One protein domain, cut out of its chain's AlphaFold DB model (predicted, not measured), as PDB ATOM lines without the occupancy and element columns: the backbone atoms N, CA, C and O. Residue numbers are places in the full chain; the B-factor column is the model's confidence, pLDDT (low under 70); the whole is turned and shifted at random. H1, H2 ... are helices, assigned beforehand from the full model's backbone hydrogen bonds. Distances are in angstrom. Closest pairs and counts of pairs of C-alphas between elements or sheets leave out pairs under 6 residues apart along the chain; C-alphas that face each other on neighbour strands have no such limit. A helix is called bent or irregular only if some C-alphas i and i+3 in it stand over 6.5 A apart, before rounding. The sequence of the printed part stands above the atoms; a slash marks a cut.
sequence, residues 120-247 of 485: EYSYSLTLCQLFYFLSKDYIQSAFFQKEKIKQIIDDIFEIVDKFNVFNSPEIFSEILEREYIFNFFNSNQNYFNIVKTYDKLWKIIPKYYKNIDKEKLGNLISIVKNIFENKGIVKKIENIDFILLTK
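This is residues 120 to 247 of the 485 residues of an uncharacterized protein of Mycoplasma orale (UniProt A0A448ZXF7). The helices lie in two rough layers: in one, H3 and H1 lie side by side and run opposite ways, with H4 set steeply beside the first part of H1; in the other, a hairpin of H5 and H6 makes a corner with H7, which lies beside H4. The layers meet mainly where H5 packs on residues 128 to 134 of H1 and H7 on H4, and H2 is a short turn after H1. The printed part has 128 residues, with seven named helices in the order H1 to H7, no named strand, and the class all helix. It is compact, with a radius of gyration of the C-alphas of 14.3 A and spans of 42 by 33 by 23 A.

H3, residues 146 to 163, is 26.7 A long, from C-alpha 146 at (-28.246, -76.367, 46.703). H5, also 18 residues, 191 to 208, is 16.3 A long and irregular: C-alphas 196 and 199 are 8.6 A apart, and it has a kink of 120 degrees near residue 199. H1, residues 120 to 134, is 21.6 A long and begins at (-22.577, -79.228, 21.811). H6, residues 214 to 229, is 22.1 A long. H7, residues 231 to 247, is 24.4 A long and ends at (-14.787, -104.226, 39.477). H4 is residues 169 to 178, and H2 residues 136 to 140.

H1 and H5 are the hubs, each touching three helices. H1 touches H5 with residues 128 to 134 alone, closest at the C-alphas of Tyr 132 and Tyr 191, 4.9 A, at a steep tilt of 69.5 degrees, only just short of about perpendicular. H1 touches H3 at a shallow tilt of 28 degrees, opposite ways, closest at Leu 130 and Ile 152, C-alphas 6.3 A apart. H1 touches H4 at a steep tilt of 66 degrees, closest at Ser 124 and Phe 172, C-alphas 5.5 A apart. The hairpin H5 and H6 has a shallow tilt of 4 degrees, closest at Tyr 198 and Ile 221, C-alphas 6.5 A apart. H7 touches H4 with residues 233 to 237 alone, closest at Ser 173 and Ile 233, C-alphas 6.1 A apart. H2 is close to H5 but not clearly touching, with the C-alphas of Lys 136 and Tyr 191 7.7 A apart. H1 and H6 are only just apart, closest 8.4 A. Every O i to N i+4 pair is within hydrogen-bond range in H1, H2, H4, H6 and H7; in H3 13 of 14 are, and in H5 4 of 14, beside 11 of 15 O i to N i+3 pairs.

The two C-alphas farthest apart, those of Lys 162 and Thr 246, are 43.0 A apart. The printed part has no cut. The link from H4 to H5, residues 179 to 190, is long; the other links are tight. The mean pLDDT of the printed part is 72.8, with 45 residues under 70, among them 176 to 197 and 231 to 247.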
ATOM      1  N   GLU A 120     -21.853 -77.964  21.635       86.50
ATOM      2  CA  GLU A 120     -22.577 -79.228  21.811       86.50
ATOM      3  C   GLU A 120     -22.037 -80.038  22.994       86.50
ATOM      4  O   GLU A 120     -22.800 -80.551  23.821       86.50
ATOM      5  N   TYR A 121     -20.709 -80.096  23.120       88.25
ATOM      6  CA  TYR A 121     -20.035 -80.745  24.234       88.25
ATOM      7  C   TYR A 121     -20.294 -80.009  25.547       88.25
ATOM      8  O   TYR A 121     -20.634 -80.634  26.551       88.25
ATOM      9  N   SER A 122     -20.179 -78.678  25.555       89.69
ATOM     10  CA  SER A 122     -20.380 -77.879  26.769       89.69
ATOM     11  C   SER A 122     -21.810 -77.997  27.298       89.69
ATOM     12  O   SER A 122     -22.013 -78.133  28.507       89.69
ATOM     13  N   TYR A 123     -22.801 -78.011  26.407       87.56
ATOM     14  CA  TYR A 123     -24.199 -78.217  26.772       87.56
ATOM     15  C   TYR A 123     -24.453 -79.637  27.304       87.56
ATOM     16  O   TYR A 123     -24.965 -79.799  28.415       87.56
ATOM     17  N   SER A 124     -24.007 -80.666  26.576       86.19
ATOM     18  CA  SER A 124     -24.157 -82.072  26.983       86.19
ATOM     19  C   SER A 124     -23.482 -82.361  28.328       86.19
ATOM     20  O   SER A 124     -24.030 -83.062  29.185       86.19
ATOM     21  N   LEU A 125     -22.318 -81.755  28.561       85.31
ATOM     22  CA  LEU A 125     -21.617 -81.818  29.835       85.31
ATOM     23  C   LEU A 125     -22.410 -81.146  30.962       85.31
ATOM     24  O   LEU A 125     -22.462 -81.676  32.069       85.31
ATOM     25  N   THR A 126     -23.029 -79.996  30.700       88.19
ATOM     26  CA  THR A 126     -23.835 -79.269  31.696       88.19
ATOM     27  C   THR A 126     -25.047 -80.100  32.137       88.19
ATOM     28  O   THR A 126     -25.335 -80.193  33.333       88.19
ATOM     29  N   LEU A 127     -25.690 -80.815  31.207       85.44
ATOM     30  CA  LEU A 127     -26.728 -81.804  31.525       85.44
ATOM     31  C   LEU A 127     -26.185 -82.967  32.371       85.44
ATOM     32  O   LEU A 127     -26.789 -83.338  33.378       85.44
ATOM     33  N   CYS A 128     -25.019 -83.520  32.019       81.06
ATOM     34  CA  CYS A 128     -24.376 -84.570  32.818       81.06
ATOM     35  C   CYS A 128     -24.058 -84.099  34.245       81.06
ATOM     36  O   CYS A 128     -24.261 -84.843  35.210       81.06
ATOM     37  N   GLN A 129     -23.599 -82.853  34.394       82.50
ATOM     38  CA  GLN A 129     -23.361 -82.239  35.695       82.50
ATOM     39  C   GLN A 129     -24.656 -82.144  36.497       82.50
ATOM     40  O   GLN A 129     -24.661 -82.562  37.653       82.50
ATOM     41  N   LEU A 130     -25.764 -81.681  35.907       85.62
ATOM     42  CA  LEU A 130     -27.055 -81.636  36.599       85.62
ATOM     43  C   LEU A 130     -27.395 -82.988  37.238       85.62
ATOM     44  O   LEU A 130     -27.754 -83.045  38.414       85.62
ATOM     45  N   PHE A 131     -27.228 -84.084  36.498       80.06
ATOM     46  CA  PHE A 131     -27.493 -85.420  37.028       80.06
ATOM     47  C   PHE A 131     -26.592 -85.762  38.212       80.06
ATOM     48  O   PHE A 131     -27.093 -86.246  39.230       80.06
ATOM     49  N   TYR A 132     -25.297 -85.445  38.130       78.50
ATOM     50  CA  TYR A 132     -24.365 -85.589  39.251       78.50
ATOM     51  C   TYR A 132     -24.836 -84.832  40.500       78.50
ATOM     52  O   TYR A 132     -24.938 -85.429  41.574       78.50
ATOM     53  N   PHE A 133     -25.201 -83.555  40.359       79.88
ATOM     54  CA  PHE A 133     -25.660 -82.719  41.476       79.88
ATOM     55  C   PHE A 133     -27.009 -83.164  42.052       79.88
ATOM     56  O   PHE A 133     -27.282 -82.939  43.230       79.88
ATOM     57  N   LEU A 134     -27.855 -83.809  41.248       79.44
ATOM     58  CA  LEU A 134     -29.117 -84.370  41.719       79.44
ATOM     59  C   LEU A 134     -28.942 -85.729  42.401       79.44
ATOM     60  O   LEU A 134     -29.865 -86.170  43.083       79.44
ATOM     61  N   SER A 135     -27.800 -86.401  42.228       74.94
ATOM     62  CA  SER A 135     -27.563 -87.741  42.767       74.94
ATOM     63  C   SER A 135     -27.740 -87.806  44.281       74.94
ATOM     64  O   SER A 135     -27.396 -86.878  45.014       74.94
ATOM     65  N   LYS A 136     -28.273 -88.936  44.763       72.25
ATOM     66  CA  LYS A 136     -28.512 -89.155  46.195       72.25
ATOM     67  C   LYS A 136     -27.236 -88.929  47.009       72.25
ATOM     68  O   LYS A 136     -27.286 -88.296  48.054       72.25
ATOM     69  N   ASP A 137     -26.112 -89.410  46.502       65.81
ATOM     70  CA  ASP A 137     -24.819 -89.339  47.164       65.81
ATOM     71  C   ASP A 137     -24.279 -87.917  47.235       65.81
ATOM     72  O   ASP A 137     -23.814 -87.509  48.294       65.81
ATOM     73  N   TYR A 138     -24.407 -87.131  46.162       74.06
ATOM     74  CA  TYR A 138     -24.039 -85.721  46.223       74.06
ATOM     75  C   TYR A 138     -24.934 -84.959  47.205       74.06
ATOM     76  O   TYR A 138     -24.422 -84.227  48.049       74.06
ATOM     77  N   ILE A 139     -26.252 -85.188  47.153       78.94
ATOM     78  CA  ILE A 139     -27.232 -84.579  48.068       78.94
ATOM     79  C   ILE A 139     -26.936 -84.914  49.535       78.94
ATOM     80  O   ILE A 139     -27.147 -84.080  50.410       78.94
ATOM     81  N   GLN A 140     -26.467 -86.131  49.812       79.00
ATOM     82  CA  GLN A 140     -26.129 -86.594  51.160       79.00
ATOM     83  C   GLN A 140     -24.683 -86.278  51.567       79.00
ATOM     84  O   GLN A 140     -24.299 -86.552  52.702       79.00
ATOM     85  N   SER A 141     -23.872 -85.722  50.664       71.69
ATOM     86  CA  SER A 141     -22.471 -85.414  50.939       71.69
ATOM     87  C   SER A 141     -22.314 -84.124  51.745       71.69
ATOM     88  O   SER A 141     -23.102 -83.187  51.621       71.69
ATOM     89  N   ALA A 142     -21.213 -84.025  52.497       72.88
ATOM     90  CA  ALA A 142     -20.817 -82.794  53.187       72.88
ATOM     91  C   ALA A 142     -20.508 -81.624  52.226       72.88
ATOM     92  O   ALA A 142     -20.396 -80.482  52.657       72.88
ATOM     93  N   PHE A 143     -20.373 -81.902  50.925       72.38
ATOM     94  CA  PHE A 143     -20.084 -80.914  49.885       72.38
ATOM     95  C   PHE A 143     -21.339 -80.449  49.138       72.38
ATOM     96  O   PHE A 143     -21.218 -79.732  48.146       72.38
ATOM     97  N   PHE A 144     -22.533 -80.866  49.574       79.88
ATOM     98  CA  PHE A 144     -23.787 -80.504  48.929       79.88
ATOM     99  C   PHE A 144     -23.981 -78.980  48.877       79.88
ATOM    100  O   PHE A 144     -23.872 -78.284  49.882       79.88
ATOM    101  N   GLN A 145     -24.303 -78.465  47.688       82.50
ATOM    102  CA  GLN A 145     -24.547 -77.041  47.442       82.50
ATOM    103  C   GLN A 145     -25.835 -76.904  46.639       82.50
ATOM    104  O   GLN A 145     -25.863 -77.197  45.442       82.50
ATOM    105  N   LYS A 146     -26.911 -76.482  47.304       85.44
ATOM    106  CA  LYS A 146     -28.246 -76.367  46.703       85.44
ATOM    107  C   LYS A 146     -28.269 -75.330  45.579       85.44
ATOM    108  O   LYS A 146     -28.916 -75.531  44.554       85.44
ATOM    109  N   GLU A 147     -27.523 -74.250  45.755       87.38
ATOM    110  CA  GLU A 147     -27.406 -73.124  44.833       87.38
ATOM    111  C   GLU A 147     -26.831 -73.570  43.485       87.38
ATOM    112  O   GLU A 147     -27.241 -73.058  42.446       87.38
ATOM    113  N   LYS A 148     -25.955 -74.585  43.480       87.19
ATOM    114  CA  LYS A 148     -25.398 -75.138  42.241       87.19
ATOM    115  C   LYS A 148     -26.436 -75.834  41.372       87.19
ATOM    116  O   LYS A 148     -26.350 -75.722  40.157       87.19
ATOM    117  N   ILE A 149     -27.424 -76.508  41.967       88.25
ATOM    118  CA  ILE A 149     -28.517 -77.124  41.197       88.25
ATOM    119  C   ILE A 149     -29.299 -76.036  40.465       88.25
ATOM    120  O   ILE A 149     -29.522 -76.149  39.264       88.25
ATOM    121  N   LYS A 150     -29.676 -74.968  41.181       90.06
ATOM    122  CA  LYS A 150     -30.375 -73.825  40.586       90.06
ATOM    123  C   LYS A 150     -29.558 -73.218  39.443       90.06
ATOM    124  O   LYS A 150     -30.072 -73.090  38.342       90.06
ATOM    125  N   GLN A 151     -28.285 -72.926  39.695       91.44
ATOM    126  CA  GLN A 151     -27.389 -72.320  38.713       91.44
ATOM    127  C   GLN A 151     -27.264 -73.155  37.431       91.44
ATOM    128  O   GLN A 151     -27.371 -72.605  36.343       91.44
ATOM    129  N   ILE A 152     -27.069 -74.473  37.545       91.25
ATOM    130  CA  ILE A 152     -26.953 -75.361  36.377       91.25
ATOM    131  C   ILE A 152     -28.262 -75.398  35.580       91.25
ATOM    132  O   ILE A 152     -28.238 -75.410  34.354       91.25
ATOM    133  N   ILE A 153     -29.407 -75.415  36.264       91.06
ATOM    134  CA  ILE A 153     -30.718 -75.385  35.609       91.06
ATOM    135  C   ILE A 153     -30.932 -74.054  34.874       91.06
ATOM    136  O   ILE A 153     -31.397 -74.064  33.737       91.06
ATOM    137  N   ASP A 154     -30.569 -72.930  35.494       91.31
ATOM    138  CA  ASP A 154     -30.657 -71.608  34.867       91.31
ATOM    139  C   ASP A 154     -29.757 -71.527  33.619       91.31
ATOM    140  O   ASP A 154     -30.216 -71.072  32.573       91.31
ATOM    141  N   ASP A 155     -28.528 -72.057  33.692       92.69
ATOM    142  CA  ASP A 155     -27.622 -72.149  32.539       92.69
ATOM    143  C   ASP A 155     -28.231 -72.983  31.396       92.69
ATOM    144  O   ASP A 155     -28.151 -72.590  30.235       92.69
ATOM    145  N   ILE A 156     -28.857 -74.129  31.709       90.81
ATOM    146  CA  ILE A 156     -29.508 -74.991  30.705       90.81
ATOM    147  C   ILE A 156     -30.621 -74.232  29.981       90.81
ATOM    148  O   ILE A 156     -30.681 -74.282  28.754       90.81
ATOM    149  N   PHE A 157     -31.487 -73.519  30.708       88.81
ATOM    150  CA  PHE A 157     -32.572 -72.773  30.069       88.81
ATOM    151  C   PHE A 157     -32.062 -71.603  29.239       88.81
ATOM    152  O   PHE A 157     -32.544 -71.415  28.131       88.81
ATOM    153  N   GLU A 158     -31.050 -70.873  29.709       91.50
ATOM    154  CA  GLU A 158     -30.460 -69.790  28.918       91.50
ATOM    155  C   GLU A 158     -29.894 -70.301  27.579       91.50
ATOM    156  O   GLU A 158     -30.027 -69.637  26.550       91.50
ATOM    157  N   ILE A 159     -29.303 -71.500  27.572       89.00
ATOM    158  CA  ILE A 159     -28.807 -72.151  26.352       89.00
ATOM    159  C   ILE A 159     -29.961 -72.540  25.424       89.00
ATOM    160  O   ILE A 159     -29.910 -72.246  24.227       89.00
ATOM    161  N   VAL A 160     -30.985 -73.203  25.968       84.94
ATOM    162  CA  VAL A 160     -32.154 -73.668  25.206       84.94
ATOM    163  C   VAL A 160     -32.884 -72.489  24.566       84.94
ATOM    164  O   VAL A 160     -33.138 -72.527  23.362       84.94
ATOM    165  N   ASP A 161     -33.129 -71.425  25.333       84.25
ATOM    166  CA  ASP A 161     -33.842 -70.225  24.887       84.25
ATOM    167  C   ASP A 161     -33.102 -69.508  23.741       84.25
ATOM    168  O   ASP A 161     -33.732 -68.943  22.848       84.25
ATOM    169  N   LYS A 162     -31.761 -69.531  23.734       84.38
ATOM    170  CA  LYS A 162     -30.946 -68.828  22.727       84.38
ATOM    171  C   LYS A 162     -30.687 -69.618  21.450       84.38
ATOM    172  O   LYS A 162     -30.600 -69.021  20.382       84.38
ATOM    173  N   PHE A 163     -30.459 -70.923  21.560       75.44
ATOM    174  CA  PHE A 163     -29.851 -71.694  20.471       75.44
ATOM    175  C   PHE A 163     -30.729 -72.835  19.960       75.44
ATOM    176  O   PHE A 163     -30.323 -73.512  19.018       75.44
ATOM    177  N   ASN A 164     -31.909 -73.060  20.557       69.31
ATOM    178  CA  ASN A 164     -32.792 -74.184  20.229       69.31
ATOM    179  C   ASN A 164     -32.003 -75.508  20.123       69.31
ATOM    180  O   ASN A 164     -32.143 -76.265  19.162       69.31
ATOM    181  N   VAL A 165     -31.060 -75.715  21.055       62.03
ATOM    182  CA  VAL A 165     -30.025 -76.747  20.915       62.03
ATOM    183  C   VAL A 165     -30.657 -78.126  20.973       62.03
ATOM    184  O   VAL A 165     -31.222 -78.536  21.989       62.03
ATOM    185  N   PHE A 166     -30.487 -78.864  19.883       57.91
ATOM    186  CA  PHE A 166     -30.781 -80.282  19.811       57.91
ATOM    187  C   PHE A 166     -29.707 -81.044  20.588       57.91
ATOM    188  O   PHE A 166     -28.515 -80.937  20.306       57.91
ATOM    189  N   ASN A 167     -30.131 -81.820  21.585       59.16
ATOM    190  CA  ASN A 167     -29.268 -82.826  22.192       59.16
ATOM    191  C   ASN A 167     -28.743 -83.729  21.070       59.16
ATOM    192  O   ASN A 167     -29.560 -84.370  20.417       59.16
ATOM    193  N   SER A 168     -27.425 -83.822  20.873       65.69
ATOM    194  CA  SER A 168     -26.831 -84.943  20.141       65.69
ATOM    195  C   SER A 168     -26.701 -86.100  21.134       65.69
ATOM    196  O   SER A 168     -25.867 -86.041  22.049       65.69
ATOM    197  N   PRO A 169     -27.532 -87.154  21.022       71.50
ATOM    198  CA  PRO A 169     -27.376 -88.345  21.845       71.50
ATOM    199  C   PRO A 169     -25.981 -88.959  21.657       71.50
ATOM    200  O   PRO A 169     -25.465 -89.585  22.582       71.50
ATOM    201  N   GLU A 170     -25.345 -88.749  20.498       74.81
ATOM    202  CA  GLU A 170     -23.976 -89.191  20.229       74.81
ATOM    203  C   GLU A 170     -22.974 -88.534  21.185       74.81
ATOM    204  O   GLU A 170     -22.254 -89.241  21.884       74.81
ATOM    205  N   ILE A 171     -22.966 -87.202  21.300       77.00
ATOM    206  CA  ILE A 171     -22.023 -86.488  22.181       77.00
ATOM    207  C   ILE A 171     -22.290 -86.806  23.648       77.00
ATOM    208  O   ILE A 171     -21.356 -87.034  24.418       77.00
ATOM    209  N   PHE A 172     -23.565 -86.888  24.035       76.06
ATOM    210  CA  PHE A 172     -23.930 -87.327  25.377       76.06
ATOM    211  C   PHE A 172     -23.389 -88.737  25.657       76.06
ATOM    212  O   PHE A 172     -22.806 -88.990  26.711       76.06
ATOM    213  N   SER A 173     -23.525 -89.650  24.694       71.12
ATOM    214  CA  SER A 173     -22.981 -90.998  24.794       71.12
ATOM    215  C   SER A 173     -21.455 -91.022  24.870       71.12
ATOM    216  O   SER A 173     -20.914 -91.837  25.610       71.12
ATOM    217  N   GLU A 174     -20.754 -90.172  24.127       72.81
ATOM    218  CA  GLU A 174     -19.293 -90.091  24.191       72.81
ATOM    219  C   GLU A 174     -18.817 -89.566  25.547       72.81
ATOM    220  O   GLU A 174     -17.845 -90.080  26.102       72.81
ATOM    221  N   ILE A 175     -19.530 -88.590  26.118       73.69
ATOM    222  CA  ILE A 175     -19.270 -88.092  27.470       73.69
ATOM    223  C   ILE A 175     -19.446 -89.215  28.500       73.69
ATOM    224  O   ILE A 175     -18.597 -89.375  29.377       73.69
ATOM    225  N   LEU A 176     -20.507 -90.021  28.372       67.38
ATOM    226  CA  LEU A 176     -20.734 -91.188  29.232       67.38
ATOM    227  C   LEU A 176     -19.595 -92.207  29.156       67.38
ATOM    228  O   LEU A 176     -19.183 -92.735  30.186       67.38
ATOM    229  N   GLU A 177     -19.117 -92.500  27.948       60.03
ATOM    230  CA  GLU A 177     -18.083 -93.507  27.711       60.03
ATOM    231  C   GLU A 177     -16.697 -93.041  28.158       60.03
ATOM    232  O   GLU A 177     -15.964 -93.796  28.791       60.03
ATOM    233  N   ARG A 178     -16.318 -91.806  27.812       56.75
ATOM    234  CA  ARG A 178     -14.899 -91.440  27.706       56.75
ATOM    235  C   ARG A 178     -14.429 -90.361  28.667       56.75
ATOM    236  O   ARG A 178     -13.236 -90.316  28.953       56.75
ATOM    237  N   GLU A 179     -15.308 -89.536  29.240       56.56
ATOM    238  CA  GLU A 179     -14.879 -88.579  30.281       56.56
ATOM    239  C   GLU A 179     -14.441 -89.266  31.584       56.56
ATOM    240  O   GLU A 179     -13.893 -88.627  32.485       56.56
ATOM    241  N   TYR A 180     -14.693 -90.570  31.690       49.84
ATOM    242  CA  TYR A 180     -14.577 -91.307  32.933       49.84
ATOM    243  C   TYR A 180     -13.626 -92.489  32.865       49.84
ATOM    244  O   TYR A 180     -13.646 -93.263  33.815       49.84
ATOM    245  N   ILE A 181     -12.754 -92.575  31.846       39.38
ATOM    246  CA  ILE A 181     -11.747 -93.646  31.684       39.38
ATOM    247  C   ILE A 181     -10.929 -93.861  32.965       39.38
ATOM    248  O   ILE A 181     -10.574 -94.980  33.271       39.38
ATOM    249  N   PHE A 182     -10.736 -92.854  33.822       33.38
ATOM    250  CA  PHE A 182     -10.022 -93.062  35.091       33.38
ATOM    251  C   PHE A 182     -10.901 -93.026  36.354       33.38
ATOM    252  O   PHE A 182     -10.385 -93.138  37.469       33.38
ATOM    253  N   ASN A 183     -12.226 -92.886  36.235       36.06
ATOM    254  CA  ASN A 183     -13.090 -92.669  37.393       36.06
ATOM    255  C   ASN A 183     -13.652 -93.960  38.010       36.06
ATOM    256  O   ASN A 183     -14.450 -94.714  37.454       36.06
ATOM    257  N   PHE A 184     -13.267 -94.159  39.269       35.53
ATOM    258  CA  PHE A 184     -13.831 -95.116  40.210       35.53
ATOM    259  C   PHE A 184     -15.137 -94.571  40.791       35.53
ATOM    260  O   PHE A 184     -15.197 -94.228  41.969       35.53
ATOM    261  N   PHE A 185     -16.207 -94.503  40.001       36.38
ATOM    262  CA  PHE A 185     -17.519 -94.256  40.601       36.38
ATOM    263  C   PHE A 185     -18.061 -95.525  41.254       36.38
ATOM    264  O   PHE A 185     -17.903 -96.639  40.764       36.38
ATOM    265  N   ASN A 186     -18.670 -95.383  42.425       38.88
ATOM    266  CA  ASN A 186     -19.287 -96.498  43.130       38.88
ATOM    267  C   ASN A 186     -20.659 -96.799  42.488       38.88
ATOM    268  O   ASN A 186     -21.452 -95.899  42.242       38.88
ATOM    269  N   SER A 187     -20.946 -98.081  42.218       36.72
ATOM    270  CA  SER A 187     -22.181 -98.567  41.560       36.72
ATOM    271  C   SER A 187     -23.485 -98.186  42.286       36.72
ATOM    272  O   SER A 187     -24.555 -98.190  41.692       36.72
ATOM    273  N   ASN A 188     -23.388 -97.853  43.578       39.66
ATOM    274  CA  ASN A 188     -24.406 -97.193  44.407       39.66
ATOM    275  C   ASN A 188     -24.913 -95.848  43.841       39.66
ATOM    276  O   ASN A 188     -26.039 -95.434  44.105       39.66
ATOM    277  N   GLN A 189     -24.028 -95.171  43.106       45.44
ATOM    278  CA  GLN A 189     -23.921 -93.714  42.984       45.44
ATOM    279  C   GLN A 189     -23.885 -93.247  41.527       45.44
ATOM    280  O   GLN A 189     -23.536 -92.097  41.266       45.44
ATOM    281  N   ASN A 190     -24.197 -94.128  40.570       53.34
ATOM    282  CA  ASN A 190     -24.295 -93.735  39.174       53.34
ATOM    283  C   ASN A 190     -25.400 -92.681  39.075       53.34
ATOM    284  O   ASN A 190     -26.586 -92.983  39.196       53.34
ATOM    285  N   TYR A 191     -25.006 -91.419  38.959       57.97
ATOM    286  CA  TYR A 191     -25.905 -90.278  38.994       57.97
ATOM    287  C   TYR A 191     -26.862 -90.269  37.799       57.97
ATOM    288  O   TYR A 191     -27.954 -89.707  37.877       57.97
ATOM    289  N   PHE A 192     -26.535 -91.038  36.757       60.47
ATOM    290  CA  PHE A 192     -27.439 -91.353  35.661       60.47
ATOM    291  C   PHE A 192     -28.604 -92.289  36.064       60.47
ATOM    292  O   PHE A 192     -29.573 -92.433  35.323       60.47
ATOM    293  N   ASN A 193     -28.619 -92.873  37.270       56.75
ATOM    294  CA  ASN A 193     -29.784 -93.614  37.783       56.75
ATOM    295  C   ASN A 193     -30.977 -92.710  38.106       56.75
ATOM    296  O   ASN A 193     -32.115 -93.169  38.014       56.75
ATOM    297  N   ILE A 194     -30.753 -91.430  38.430       59.12
ATOM    298  CA  ILE A 194     -31.853 -90.452  38.513       59.12
ATOM    299  C   ILE A 194     -32.568 -90.329  37.180       59.12
ATOM    300  O   ILE A 194     -33.774 -90.098  37.134       59.12
ATOM    301  N   VAL A 195     -31.828 -90.582  36.113       58.72
ATOM    302  CA  VAL A 195     -32.247 -90.368  34.748       58.72
ATOM    303  C   VAL A 195     -33.105 -91.516  34.214       58.72
ATOM    304  O   VAL A 195     -34.071 -91.273  33.499       58.72
ATOM    305  N   LYS A 196     -32.895 -92.746  34.714       58.72
ATOM    306  CA  LYS A 196     -33.857 -93.865  34.575       58.72
ATOM    307  C   LYS A 196     -35.216 -93.564  35.212       58.72
ATOM    308  O   LYS A 196     -36.203 -94.235  34.935       58.72
ATOM    309  N   THR A 197     -35.260 -92.586  36.109       66.31
ATOM    310  CA  THR A 197     -36.470 -92.150  36.796       66.31
ATOM    311  C   THR A 197     -36.710 -90.667  36.551       66.31
ATOM    312  O   THR A 197     -36.928 -89.927  37.509       66.31
ATOM    313  N   TYR A 198     -36.645 -90.224  35.292       71.69
ATOM    314  CA  TYR A 198     -36.844 -88.818  34.921       71.69
ATOM    315  C   TYR A 198     -38.166 -88.248  35.471       71.69
ATOM    316  O   TYR A 198     -38.200 -87.101  35.902       71.69
ATOM    317  N   ASP A 199     -39.213 -89.066  35.626       70.44
ATOM    318  CA  ASP A 199     -40.469 -88.665  36.284       70.44
ATOM    319  C   ASP A 199     -40.287 -88.223  37.747       70.44
ATOM    320  O   ASP A 199     -41.061 -87.425  38.277       70.44
ATOM    321  N   LYS A 200     -39.247 -88.708  38.438       77.94
ATOM    322  CA  LYS A 200     -38.910 -88.263  39.798       77.94
ATOM    323  C   LYS A 200     -38.295 -86.865  39.813       77.94
ATOM    324  O   LYS A 200     -38.307 -86.247  40.878       77.94
ATOM    325  N   LEU A 201     -37.808 -86.336  38.686       81.38
ATOM    326  CA  LEU A 201     -37.282 -84.968  38.608       81.38
ATOM    327  C   LEU A 201     -38.350 -83.939  38.984       81.38
ATOM    328  O   LEU A 201     -38.035 -83.014  39.734       81.38
ATOM    329  N   TRP A 202     -39.618 -84.188  38.620       84.25
ATOM    330  CA  TRP A 202     -40.779 -83.403  39.069       84.25
ATOM    331  C   TRP A 202     -40.860 -83.254  40.592       84.25
ATOM    332  O   TRP A 202     -41.390 -82.269  41.092       84.25
ATOM    333  N   LYS A 203     -40.343 -84.229  41.348       84.81
ATOM    334  CA  LYS A 203     -40.359 -84.232  42.817       84.81
ATOM    335  C   LYS A 203     -39.044 -83.767  43.431       84.81
ATOM    336  O   LYS A 203     -39.047 -83.277  44.557       84.81
ATOM    337  N   ILE A 204     -37.919 -83.988  42.754       84.19
ATOM    338  CA  ILE A 204     -36.583 -83.690  43.284       84.19
ATOM    339  C   ILE A 204     -36.245 -82.219  43.052       84.19
ATOM    340  O   ILE A 204     -35.888 -81.532  44.006       84.19
ATOM    341  N   ILE A 205     -36.396 -81.723  41.820       87.56
ATOM    342  CA  ILE A 205     -35.967 -80.368  41.452       87.56
ATOM    343  C   ILE A 205     -36.671 -79.302  42.302       87.56
ATOM    344  O   ILE A 205     -35.955 -78.494  42.893       87.56
ATOM    345  N   PRO A 206     -38.006 -79.326  42.514       88.69
ATOM    346  CA  PRO A 206     -38.672 -78.301  43.325       88.69
ATOM    347  C   PRO A 206     -38.213 -78.221  44.791       88.69
ATOM    348  O   PRO A 206     -38.382 -77.187  45.436       88.69
ATOM    349  N   LYS A 207     -37.595 -79.278  45.340       87.81
ATOM    350  CA  LYS A 207     -37.013 -79.239  46.698       87.81
ATOM    351  C   LYS A 207     -35.790 -78.321  46.766       87.81
ATOM    352  O   LYS A 207     -35.538 -77.679  47.792       87.81
ATOM    353  N   TYR A 208     -35.036 -78.257  45.670       86.06
ATOM    354  CA  TYR A 208     -33.748 -77.570  45.585       86.06
ATOM    355  C   TYR A 208     -33.813 -76.271  44.766       86.06
ATOM    356  O   TYR A 208     -33.102 -75.321  45.075       86.06
ATOM    357  N   TYR A 209     -34.746 -76.174  43.824       88.19
ATOM    358  CA  TYR A 209     -35.098 -74.957  43.107       88.19
ATOM    359  C   TYR A 209     -36.552 -74.591  43.435       88.19
ATOM    360  O   TYR A 209     -37.490 -74.950  42.723       88.19
ATOM    361  N   LYS A 210     -36.739 -73.880  44.556       80.94
ATOM    362  CA  LYS A 210     -38.061 -73.370  44.949       80.94
ATOM    363  C   LYS A 210     -38.566 -72.394  43.881       80.94
ATOM    364  O   LYS A 210     -37.807 -71.524  43.462       80.94
ATOM    365  N   ASN A 211     -39.837 -72.526  43.504       85.12
ATOM    366  CA  ASN A 211     -40.530 -71.685  42.519       85.12
ATOM    367  C   ASN A 211     -39.998 -71.790  41.080       85.12
ATOM    368  O   ASN A 211     -40.163 -70.851  40.308       85.12
ATOM    369  N   ILE A 212     -39.374 -72.914  40.706       87.62
ATOM    370  CA  ILE A 212     -39.139 -73.192  39.287       87.62
ATOM    371  C   ILE A 212     -40.479 -73.190  38.540       87.62
ATOM    372  O   ILE A 212     -41.461 -73.779  39.006       87.62
ATOM    373  N   ASP A 213     -40.510 -72.514  37.396       89.62
ATOM    374  CA  ASP A 213     -41.676 -72.493  36.528       89.62
ATOM    375  C   ASP A 213     -42.023 -73.916  36.041       89.62
ATOM    376  O   ASP A 213     -41.139 -74.726  35.732       89.62
ATOM    377  N   LYS A 214     -43.321 -74.251  36.023       87.38
ATOM    378  CA  LYS A 214     -43.780 -75.611  35.694       87.38
ATOM    379  C   LYS A 214     -43.527 -75.960  34.233       87.38
ATOM    380  O   LYS A 214     -43.219 -77.116  33.953       87.38
ATOM    381  N   GLU A 215     -43.659 -74.995  33.331       87.44
ATOM    382  CA  GLU A 215     -43.404 -75.189  31.907       87.44
ATOM    383  C   GLU A 215     -41.912 -75.428  31.677       87.44
ATOM    384  O   GLU A 215     -41.537 -76.436  31.079       87.44
ATOM    385  N   LYS A 216     -41.051 -74.603  32.286       86.38
ATOM    386  CA  LYS A 216     -39.597 -74.812  32.285       86.38
ATOM    387  C   LYS A 216     -39.225 -76.205  32.789       86.38
ATOM    388  O   LYS A 216     -38.509 -76.942  32.111       86.38
ATOM    389  N   LEU A 217     -39.743 -76.617  33.947       88.44
ATOM    390  CA  LEU A 217     -39.492 -77.959  34.482       88.44
ATOM    391  C   LEU A 217     -39.984 -79.066  33.531       88.44
ATOM    392  O   LEU A 217     -39.279 -80.058  33.342       88.44
ATOM    393  N   GLY A 218     -41.146 -78.885  32.899       87.06
ATOM    394  CA  GLY A 218     -41.664 -79.789  31.870       87.06
ATOM    395  C   GLY A 218     -40.733 -79.910  30.663       87.06
ATOM    396  O   GLY A 218     -40.426 -81.026  30.240       87.06
ATOM    397  N   ASN A 219     -40.204 -78.787  30.174       86.38
ATOM    398  CA  ASN A 219     -39.261 -78.742  29.057       86.38
ATOM    399  C   ASN A 219     -37.952 -79.458  29.396       86.38
ATOM    400  O   ASN A 219     -37.508 -80.310  28.630       86.38
ATOM    401  N   LEU A 220     -37.376 -79.206  30.577       86.50
ATOM    402  CA  LEU A 220     -36.189 -79.931  31.041       86.50
ATOM    403  C   LEU A 220     -36.444 -81.442  31.103       86.50
ATOM    404  O   LEU A 220     -35.610 -82.229  30.666       86.50
ATOM    405  N   ILE A 221     -37.598 -81.866  31.613       86.19
ATOM    406  CA  ILE A 221     -37.938 -83.290  31.695       86.19
ATOM    407  C   ILE A 221     -38.120 -83.900  30.306       86.19
ATOM    408  O   ILE A 221     -37.688 -85.029  30.100       86.19
ATOM    409  N   SER A 222     -38.682 -83.161  29.348       85.06
ATOM    410  CA  SER A 222     -38.773 -83.575  27.944       85.06
ATOM    411  C   SER A 222     -37.388 -83.744  27.303       85.06
ATOM    412  O   SER A 222     -37.096 -84.794  26.732       85.06
ATOM    413  N   ILE A 223     -36.490 -82.768  27.495       83.12
ATOM    414  CA  ILE A 223     -35.085 -82.822  27.049       83.12
ATOM    415  C   ILE A 223     -34.408 -84.076  27.602       83.12
ATOM    416  O   ILE A 223     -33.811 -84.842  26.846       83.12
ATOM    417  N   VAL A 224     -34.530 -84.303  28.914       81.31
ATOM    418  CA  VAL A 224     -33.978 -85.490  29.566       81.31
ATOM    419  C   VAL A 224     -34.605 -86.744  28.966       81.31
ATOM    420  O   VAL A 224     -33.872 -87.612  28.519       81.31
ATOM    421  N   LYS A 225     -35.934 -86.837  28.883       80.88
ATOM    422  CA  LYS A 225     -36.640 -88.005  28.342       80.88
ATOM    423  C   LYS A 225     -36.145 -88.374  26.938       80.88
ATOM    424  O   LYS A 225     -35.810 -89.535  26.722       80.88
ATOM    425  N   ASN A 226     -36.013 -87.403  26.035       79.69
ATOM    426  CA  ASN A 226     -35.569 -87.631  24.657       79.69
ATOM    427  C   ASN A 226     -34.164 -88.248  24.575       79.69
ATOM    428  O   ASN A 226     -33.931 -89.133  23.754       79.69
ATOM    429  N   ILE A 227     -33.238 -87.853  25.459       75.56
ATOM    430  CA  ILE A 227     -31.899 -88.466  25.524       75.56
ATOM    431  C   ILE A 227     -32.007 -89.973  25.816       75.56
ATOM    432  O   ILE A 227     -31.241 -90.764  25.272       75.56
ATOM    433  N   PHE A 228     -32.979 -90.403  26.627       70.00
ATOM    434  CA  PHE A 228     -33.111 -91.802  27.066       70.00
ATOM    435  C   PHE A 228     -34.154 -92.616  26.305       70.00
ATOM    436  O   PHE A 228     -34.239 -93.827  26.506       70.00
ATOM    437  N   GLU A 229     -34.893 -92.006  25.379       72.56
ATOM    438  CA  GLU A 229     -35.585 -92.759  24.329       72.56
ATOM    439  C   GLU A 229     -34.570 -93.456  23.397       72.56
ATOM    440  O   GLU A 229     -34.873 -94.499  22.807       72.56
ATOM    441  N   ASN A 230     -33.317 -92.976  23.354       70.06
ATOM    442  CA  ASN A 230     -32.212 -93.672  22.704       70.06
ATOM    443  C   ASN A 230     -31.809 -94.942  23.486       70.06
ATOM    444  O   ASN A 230     -31.109 -94.902  24.504       70.06
ATOM    445  N   LYS A 231     -32.211 -96.107  22.958       64.12
ATOM    446  CA  LYS A 231     -31.905 -97.431  23.532       64.12
ATOM    447  C   LYS A 231     -30.404 -97.681  23.730       64.12
ATOM    448  O   LYS A 231     -30.042 -98.385  24.672       64.12
ATOM    449  N   GLY A 232     -29.543 -97.114  22.881       62.09
ATOM    450  CA  GLY A 232     -28.089 -97.253  22.989       62.09
ATOM    451  C   GLY A 232     -27.544 -96.625  24.271       62.09
ATOM    452  O   GLY A 232     -26.751 -97.246  24.976       62.09
ATOM    453  N   ILE A 233     -28.040 -95.441  24.635       65.00
ATOM    454  CA  ILE A 233     -27.651 -94.740  25.866       65.00
ATOM    455  C   ILE A 233     -28.111 -95.513  27.110       65.00
ATOM    456  O   ILE A 233     -27.336 -95.698  28.052       65.00
ATOM    457  N   VAL A 234     -29.350 -96.017  27.108       64.12
ATOM    458  CA  VAL A 234     -29.884 -96.824  28.221       64.12
ATOM    459  C   VAL A 234     -29.039 -98.081  28.434       64.12
ATOM    460  O   VAL A 234     -28.614 -98.345  29.561       64.12
ATOM    461  N   LYS A 235     -28.732 -98.812  27.353       60.56
ATOM    462  CA  LYS A 235     -27.886-100.013  27.392       60.56
ATOM    463  C   LYS A 235     -26.498 -99.699  27.961       60.56
ATOM    464  O   LYS A 235     -26.010-100.420  28.828       60.56
ATOM    465  N   LYS A 236     -25.891 -98.580  27.551       63.03
ATOM    466  CA  LYS A 236     -24.582 -98.134  28.062       63.03
ATOM    467  C   LYS A 236     -24.607 -97.859  29.566       63.03
ATOM    468  O   LYS A 236     -23.741 -98.352  30.282       63.03
ATOM    469  N   ILE A 237     -25.621 -97.162  30.083       59.53
ATOM    470  CA  ILE A 237     -25.749 -96.927  31.534       59.53
ATOM    471  C   ILE A 237     -25.914 -98.236  32.306       59.53
ATOM    472  O   ILE A 237     -25.326 -98.405  33.377       59.53
ATOM    473  N   GLU A 238     -26.720 -99.166  31.794       56.47
ATOM    474  CA  GLU A 238     -26.892-100.476  32.422       56.47
ATOM    475  C   GLU A 238     -25.588-101.273  32.473       56.47
ATOM    476  O   GLU A 238     -25.327-101.944  33.478       56.47
ATOM    477  N   ASN A 239     -24.756-101.142  31.440       55.59
ATOM    478  CA  ASN A 239     -23.435-101.746  31.408       55.59
ATOM    479  C   ASN A 239     -22.468-101.075  32.396       55.59
ATOM    480  O   ASN A 239     -21.750-101.787  33.092       55.59
ATOM    481  N   ILE A 240     -22.497 -99.745  32.557       55.53
ATOM    482  CA  ILE A 240     -21.671 -99.032  33.552       55.53
ATOM    483  C   ILE A 240     -21.925 -99.560  34.972       55.53
ATOM    484  O   ILE A 240     -20.981 -99.862  35.706       55.53
ATOM    485  N   ASP A 241     -23.188 -99.751  35.367       51.75
ATOM    486  CA  ASP A 241     -23.519-100.309  36.689       51.75
ATOM    487  C   ASP A 241     -22.911-101.709  36.881       51.75
ATOM    488  O   ASP A 241     -22.439-102.063  37.968       51.75
ATOM    489  N   PHE A 242     -22.905-102.509  35.814       52.53
ATOM    490  CA  PHE A 242     -22.301-103.829  35.824       52.53
ATOM    491  C   PHE A 242     -20.774-103.779  35.929       52.53
ATOM    492  O   PHE A 242     -20.226-104.477  36.784       52.53
ATOM    493  N   ILE A 243     -20.095-102.935  35.142       53.00
ATOM    494  CA  ILE A 243     -18.636-102.731  35.207       53.00
ATOM    495  C   ILE A 243     -18.203-102.502  36.643       53.00
ATOM    496  O   ILE A 243     -17.286-103.148  37.143       53.00
ATOM    497  N   LEU A 244     -18.900-101.606  37.334       53.00
ATOM    498  CA  LEU A 244     -18.548-101.189  38.681       53.00
ATOM    499  C   LEU A 244     -18.794-102.293  39.721       53.00
ATOM    500  O   LEU A 244     -18.005-102.459  40.658       53.00
ATOM    501  N   LEU A 245     -19.854-103.089  39.562       54.69
ATOM    502  CA  LEU A 245     -20.095-104.269  40.400       54.69
ATOM    503  C   LEU A 245     -19.039-105.353  40.168       54.69
ATOM    504  O   LEU A 245     -18.522-105.933  41.126       54.69
ATOM    505  N   THR A 246     -18.702-105.605  38.910       54.69
ATOM    506  CA  THR A 246     -17.678-106.563  38.489       54.69
ATOM    507  C   THR A 246     -16.309-106.147  39.002       54.69
ATOM    508  O   THR A 246     -15.638-106.939  39.647       54.69
ATOM    509  N   LYS A 247     -15.964-104.867  38.884       54.97
ATOM    510  CA  LYS A 247     -14.787-104.226  39.477       54.97
ATOM    511  C   LYS A 247     -14.681-104.445  40.979       54.97
ATOM    512  O   LYS A 247     -13.641-104.869  41.470       54.97
TER     513      LYS A 247